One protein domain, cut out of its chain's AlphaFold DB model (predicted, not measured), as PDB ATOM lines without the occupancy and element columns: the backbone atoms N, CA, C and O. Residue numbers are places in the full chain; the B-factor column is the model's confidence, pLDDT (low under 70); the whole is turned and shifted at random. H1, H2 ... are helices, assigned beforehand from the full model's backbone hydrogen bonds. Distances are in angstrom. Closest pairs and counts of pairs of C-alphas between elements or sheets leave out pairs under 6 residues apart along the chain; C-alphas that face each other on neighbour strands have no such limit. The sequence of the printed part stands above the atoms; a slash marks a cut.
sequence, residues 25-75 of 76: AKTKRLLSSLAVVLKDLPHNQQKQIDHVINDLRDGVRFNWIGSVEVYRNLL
ATOM      1  N   ALA A  25     190.589 178.341 228.854       73.81
ATOM      2  CA  ALA A  25     189.852 179.265 228.002       73.81
ATOM      3  C   ALA A  25     190.449 179.378 226.587       73.81
ATOM      4  O   ALA A  25     189.736 179.717 225.644       73.81
ATOM      5  N   LYS A  26     191.749 179.095 226.405       78.31
ATOM      6  CA  LYS A  26     192.370 179.011 225.077       78.31
ATOM      7  C   LYS A  26     191.903 177.753 224.342       78.31
ATOM      8  O   LYS A  26     191.425 177.873 223.220       78.31
ATOM      9  N   THR A  27     191.957 176.590 224.989       81.94
ATOM     10  CA  THR A  27     191.480 175.320 224.415       81.94
ATOM     11  C   THR A  27     190.012 175.403 224.014       81.94
ATOM     12  O   THR A  27     189.673 175.074 222.885       81.94
ATOM     13  N   LYS A  28     189.143 175.933 224.884       82.25
ATOM     14  CA  LYS A  28     187.716 176.097 224.562       82.25
ATOM     15  C   LYS A  28     187.482 176.974 223.337       82.25
ATOM     16  O   LYS A  28     186.706 176.593 222.475       82.25
ATOM     17  N   ARG A  29     188.175 178.116 223.238       84.31
ATOM     18  CA  ARG A  29     188.074 179.000 222.066       84.31
ATOM     19  C   ARG A  29     188.503 178.290 220.784       84.31
ATOM     20  O   ARG A  29     187.792 178.379 219.795       84.31
ATOM     21  N   LEU A  30     189.617 177.556 220.821       88.75
ATOM     22  CA  LEU A  30     190.101 176.795 219.666       88.75
ATOM     23  C   LEU A  30     189.107 175.707 219.240       88.75
ATOM     24  O   LEU A  30     188.804 175.597 218.057       88.75
ATOM     25  N   LEU A  31     188.556 174.951 220.193       89.38
ATOM     26  CA  LEU A  31     187.551 173.926 219.911       89.38
ATOM     27  C   LEU A  31     186.253 174.533 219.358       89.38
ATOM     28  O   LEU A  31     185.697 174.002 218.406       89.38
ATOM     29  N   SER A  32     185.803 175.679 219.873       87.75
ATOM     30  CA  SER A  32     184.656 176.397 219.304       87.75
ATOM     31  C   SER A  32     184.920 176.875 217.873       87.75
ATOM     32  O   SER A  32     184.063 176.699 217.013       87.75
ATOM     33  N   SER A  33     186.104 177.423 217.579       89.81
ATOM     34  CA  SER A  33     186.477 177.806 216.209       89.81
ATOM     35  C   SER A  33     186.520 176.604 215.265       89.81
ATOM     36  O   SER A  33     186.028 176.688 214.143       89.81
ATOM     37  N   LEU A  34     187.053 175.469 215.724       90.88
ATOM     38  CA  LEU A  34     187.051 174.226 214.954       90.88
ATOM     39  C   LEU A  34     185.630 173.715 214.703       90.88
ATOM     40  O   LEU A  34     185.343 173.270 213.595       90.88
ATOM     41  N   ALA A  35     184.733 173.813 215.688       90.94
ATOM     42  CA  ALA A  35     183.343 173.392 215.541       90.94
ATOM     43  C   ALA A  35     182.622 174.169 214.434       90.94
ATOM     44  O   ALA A  35     181.830 173.576 213.713       90.94
ATOM     45  N   VAL A  36     182.930 175.460 214.252       90.69
ATOM     46  CA  VAL A  36     182.405 176.266 213.135       90.69
ATOM     47  C   VAL A  36     182.916 175.747 211.792       90.69
ATOM     48  O   VAL A  36     182.123 175.543 210.880       90.69
ATOM     49  N   VAL A  37     184.228 175.529 211.667       92.69
ATOM     50  CA  VAL A  37     184.865 175.106 210.405       92.69
ATOM     51  C   VAL A  37     184.412 173.710 209.993       92.69
ATOM     52  O   VAL A  37     184.182 173.443 208.818       92.69
ATOM     53  N   LEU A  38     184.276 172.815 210.966       92.88
ATOM     54  CA  LEU A  38     183.935 171.421 210.726       92.88
ATOM     55  C   LEU A  38     182.434 171.171 210.798       92.88
ATOM     56  O   LEU A  38     182.034 170.015 210.701       92.88
ATOM     57  N   LYS A  39     181.593 172.201 210.966       90.75
ATOM     58  CA  LYS A  39     180.166 172.007 211.239       90.75
ATOM     59  C   LYS A  39     179.471 171.184 210.160       90.75
ATOM     60  O   LYS A  39     178.575 170.429 210.496       90.75
ATOM     61  N   ASP A  40     179.889 171.249 208.901       92.56
ATOM     62  CA  ASP A  40     179.184 170.592 207.793       92.56
ATOM     63  C   ASP A  40     179.598 169.126 207.574       92.56
ATOM     64  O   ASP A  40     179.048 168.451 206.704       92.56
ATOM     65  N   LEU A  41     180.514 168.580 208.388       93.44
ATOM     66  CA  LEU A  41     180.873 167.166 208.271       93.44
ATOM     67  C   LEU A  41     179.685 166.240 208.609       93.44
ATOM     68  O   LEU A  41     178.899 166.541 209.520       93.44
ATOM     69  N   PRO A  42     179.594 165.068 207.953       93.88
ATOM     70  CA  PRO A  42     178.647 164.012 208.293       93.88
ATOM     71  C   PRO A  42     178.602 163.679 209.793       93.88
ATOM     72  O   PRO A  42     179.617 163.677 210.489       93.88
ATOM     73  N   HIS A  43     177.412 163.354 210.312       86.25
ATOM     74  CA  HIS A  43     177.191 163.139 211.750       86.25
ATOM     75  C   HIS A  43     178.069 162.025 212.359       86.25
ATOM     76  O   HIS A  43     178.493 162.124 213.508       86.25
ATOM     77  N   ASN A  44     178.389 160.979 211.595       91.25
ATOM     78  CA  ASN A  44     179.316 159.927 212.023       91.25
ATOM     79  C   ASN A  44     180.746 160.454 212.241       91.25
ATOM     80  O   ASN A  44     181.388 160.067 213.215       91.25
ATOM     81  N   GLN A  45     181.220 161.368 211.394       93.38
ATOM     82  CA  GLN A  45     182.521 162.020 211.560       93.38
ATOM     83  C   GLN A  45     182.509 162.974 212.761       93.38
ATOM     84  O   GLN A  45     183.462 162.995 213.534       93.38
ATOM     85  N   GLN A  46     181.398 163.682 212.997       92.00
ATOM     86  CA  GLN A  46     181.241 164.515 214.198       92.00
ATOM     87  C   GLN A  46     181.358 163.709 215.491       92.00
ATOM     88  O   GLN A  46     182.011 164.152 216.433       92.00
ATOM     89  N   LYS A  47     180.767 162.508 215.535       87.50
ATOM     90  CA  LYS A  47     180.905 161.598 216.680       87.50
ATOM     91  C   LYS A  47     182.341 161.132 216.887       87.50
ATOM     92  O   LYS A  47     182.797 161.064 218.021       87.50
ATOM     93  N   GLN A  48     183.063 160.825 215.810       91.69
ATOM     94  CA  GLN A  48     184.478 160.458 215.913       91.69
ATOM     95  C   GLN A  48     185.313 161.604 216.495       91.69
ATOM     96  O   GLN A  48     186.136 161.367 217.375       91.69
ATOM     97  N   ILE A  49     185.062 162.843 216.065       90.94
ATOM     98  CA  ILE A  49     185.739 164.028 216.603       90.94
ATOM     99  C   ILE A  49     185.388 164.242 218.083       90.94
ATOM    100  O   ILE A  49     186.281 164.498 218.886       90.94
ATOM    101  N   ASP A  50     184.117 164.082 218.458       89.69
ATOM    102  CA  ASP A  50     183.670 164.173 219.854       89.69
ATOM    103  C   ASP A  50     184.410 163.178 220.760       89.69
ATOM    104  O   ASP A  50     184.891 163.565 221.825       89.69
ATOM    105  N   HIS A  51     184.592 161.933 220.307       87.12
ATOM    106  CA  HIS A  51     185.357 160.923 221.040       87.12
ATOM    107  C   HIS A  51     186.828 161.303 221.242       87.12
ATOM    108  O   HIS A  51     187.372 161.031 222.308       87.12
ATOM    109  N   VAL A  52     187.465 161.925 220.245       88.88
ATOM    110  CA  VAL A  52     188.863 162.374 220.346       88.88
ATOM    111  C   VAL A  52     188.985 163.564 221.297       88.88
ATOM    112  O   VAL A  52     189.857 163.582 222.155       88.88
ATOM    113  N   ILE A  53     188.099 164.555 221.174       85.75
ATOM    114  CA  ILE A  53     188.126 165.771 222.001       85.75
ATOM    115  C   ILE A  53     187.838 165.469 223.473       85.75
ATOM    116  O   ILE A  53     188.380 166.134 224.356       85.75
ATOM    117  N   ASN A  54     186.960 164.500 223.727       82.38
ATOM    118  CA  ASN A  54     186.544 164.096 225.065       82.38
ATOM    119  C   ASN A  54     187.271 162.841 225.563       82.38
ATOM    120  O   ASN A  54     186.764 162.170 226.470       82.38
ATOM    121  N   ASP A  55     188.441 162.512 225.003       81.50
ATOM    122  CA  ASP A  55     189.266 161.435 225.540       81.50
ATOM    123  C   ASP A  55     189.642 161.766 226.994       81.50
ATOM    124  O   ASP A  55     190.281 162.773 227.311       81.50
ATOM    125  N   LEU A  56     189.212 160.895 227.907       66.00
ATOM    126  CA  LEU A  56     189.369 161.076 229.349       66.00
ATOM    127  C   LEU A  56     190.842 161.134 229.779       66.00
ATOM    128  O   LEU A  56     191.124 161.625 230.873       66.00
ATOM    129  N   ARG A  57     191.772 160.666 228.934       67.31
ATOM    130  CA  ARG A  57     193.221 160.752 229.164       67.31
ATOM    131  C   ARG A  57     193.735 162.191 229.182       67.31
ATOM    132  O   ARG A  57     194.654 162.481 229.942       67.31
ATOM    133  N   ASP A  58     193.105 163.091 228.431       65.25
ATOM    134  CA  ASP A  58     193.530 164.491 228.326       65.25
ATOM    135  C   ASP A  58     192.910 165.384 229.413       65.25
ATOM    136  O   ASP A  58     193.274 166.552 229.568       65.25
ATOM    137  N   GLY A  59     191.955 164.854 230.190       63.88
ATOM    138  CA  GLY A  59     191.277 165.590 231.263       63.88
ATOM    139  C   GLY A  59     190.464 166.798 230.774       63.88
ATOM    140  O   GLY A  59     190.054 167.646 231.573       63.88
ATOM    141  N   VAL A  60     190.232 166.903 229.463       66.62
ATOM    142  CA  VAL A  60     189.413 167.940 228.836       66.62
ATOM    143  C   VAL A  60     188.037 167.351 228.548       66.62
ATOM    144  O   VAL A  60     187.907 166.296 227.943       66.62
ATOM    145  N   ARG A  61     186.989 168.053 228.988       71.88
ATOM    146  CA  ARG A  61     185.610 167.782 228.572       71.88
ATOM    147  C   ARG A  61     185.045 169.011 227.874       71.88
ATOM    148  O   ARG A  61     185.010 170.100 228.457       71.88
ATOM    149  N   PHE A  62     184.599 168.832 226.639       81.19
ATOM    150  CA  PHE A  62     184.040 169.851 225.761       81.19
ATOM    151  C   PHE A  62     182.810 169.293 225.033       81.19
ATOM    152  O   PHE A  62     182.872 168.247 224.398       81.19
ATOM    153  N   ASN A  63     181.683 170.005 225.099       83.75
ATOM    154  CA  ASN A  63     180.468 169.608 224.385       83.75
ATOM    155  C   ASN A  63     180.610 169.929 222.887       83.75
ATOM    156  O   ASN A  63     180.149 170.979 222.425       83.75
ATOM    157  N   TRP A  64     181.300 169.054 222.150       88.62
ATOM    158  CA  TRP A  64     181.592 169.247 220.733       88.62
ATOM    159  C   TRP A  64     180.322 169.203 219.892       88.62
ATOM    160  O   TRP A  64     180.031 170.170 219.189       88.62
ATOM    161  N   ILE A  65     179.536 168.132 220.027       87.31
ATOM    162  CA  ILE A  65     178.297 167.943 219.259       87.31
ATOM    163  C   ILE A  65     177.338 169.118 219.456       87.31
ATOM    164  O   ILE A  65     176.880 169.700 218.475       87.31
ATOM    165  N   GLY A  66     177.109 169.539 220.704       83.88
ATOM    166  CA  GLY A  66     176.248 170.688 220.982       83.88
ATOM    167  C   GLY A  66     176.786 171.994 220.389       83.88
ATOM    168  O   GLY A  66     176.013 172.805 219.887       83.88
ATOM    169  N   SER A  67     178.109 172.193 220.383       85.88
ATOM    170  CA  SER A  67     178.713 173.376 219.750       85.88
ATOM    171  C   SER A  67     178.497 173.378 218.235       85.88
ATOM    172  O   SER A  67     178.125 174.403 217.668       85.88
ATOM    173  N   VAL A  68     178.680 172.230 217.577       88.38
ATOM    174  CA  VAL A  68     178.438 172.073 216.135       88.38
ATOM    175  C   VAL A  68     176.974 172.344 215.783       88.38
ATOM    176  O   VAL A  68     176.706 173.075 214.831       88.38
ATOM    177  N   GLU A  69     176.023 171.810 216.552       86.00
ATOM    178  CA  GLU A  69     174.587 172.027 216.324       86.00
ATOM    179  C   GLU A  69     174.193 173.502 216.447       86.00
ATOM    180  O   GLU A  69     173.484 174.026 215.587       86.00
ATOM    181  N   VAL A  70     174.707 174.203 217.463       86.06
ATOM    182  CA  VAL A  70     174.496 175.649 217.620       86.06
ATOM    183  C   VAL A  70     174.991 176.409 216.388       86.06
ATOM    184  O   VAL A  70     174.265 177.244 215.852       86.06
ATOM    185  N   TYR A  71     176.188 176.103 215.884       85.81
ATOM    186  CA  TYR A  71     176.737 176.797 214.712       85.81
ATOM    187  C   TYR A  71     176.094 176.403 213.381       85.81
ATOM    188  O   TYR A  71     176.114 177.202 212.443       85.81
ATOM    189  N   ARG A  72     175.506 175.209 213.278       84.38
ATOM    190  CA  ARG A  72     174.637 174.863 212.146       84.38
ATOM    191  C   ARG A  72     173.387 175.733 212.148       84.38
ATOM    192  O   ARG A  72     173.076 176.312 211.121       84.38
ATOM    193  N   ASN A  73     172.738 175.880 213.300       82.19
ATOM    194  CA  ASN A  73     171.456 176.577 213.407       82.19
ATOM    195  C   ASN A  73     171.570 178.112 213.418       82.19
ATOM    196  O   ASN A  73     170.595 178.782 213.114       82.19
ATOM    197  N   LEU A  74     172.727 178.682 213.779       76.69
ATOM    198  CA  LEU A  74     172.952 180.139 213.771       76.69
ATOM    199  C   LEU A  74     173.330 180.713 212.396       76.69
ATOM    200  O   LEU A  74     173.353 181.928 212.233       76.69
ATOM    201  N   LEU A  75     173.718 179.860 211.446       59.25
ATOM    202  CA  LEU A  75     174.223 180.255 210.124       59.25
ATOM    203  C   LEU A  75     173.320 179.762 208.980       59.25
ATOM    204  O   LEU A  75     173.759 179.739 207.830       59.25
TER     205      LEU A  75
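AT A GLANCE: This is residues 25 to 75 of the 76 residues of an uncharacterized protein of marine sediment metagenome (UniProt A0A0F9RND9). The longest helix, H1, and helix H2 lie a little way from each other, and H3 packs on both at a slant, meeting H2 near its own first residue, Trp 64, and H1 near Val 68, farther along, with the centres of the three helices making a small triangle. A loop, residues 54 to 63, joins H2 to H3. The printed part has 51 residues with three named helices, H1, H2 and H3 along the chain, and no named strand: all helix. It is compact, radius of gyration of the C-alphas 10.5 A, and only just flat, spanning 32 by 25 by 14 A.

IN THESE COORDINATES: H1, residues 25 to 37, is 18.8 A long from C-alpha 25 at (189.852, 179.265, 228.002). H2 holds residues 43 to 53, 15.2 A. H3, residues 64 to 73, 14.5 A, ends at C-alpha 73 at (171.456, 176.577, 213.407).

HOW THE PARTS SIT: H1 touches H3 with residues 31 to 36 alone; the closest C-alphas, of Ala 35 and Val 68, are 5.1 A apart. They run the same way at a steep tilt of 50 degrees. H2 and H3 form a helical hairpin and touch, closest at the C-alphas of Asp 50 and Trp 64, 5.6 A. H1 and H2 are only just apart, closest 8.4 A. In H1, H2 and H3 every O i to N i+4 pair is within hydrogen-bond range.

THE WHOLE: The printed part has no cut. The link H1 to H2 is tight. Residues 56 to 60 and 75 have pLDDT under 70.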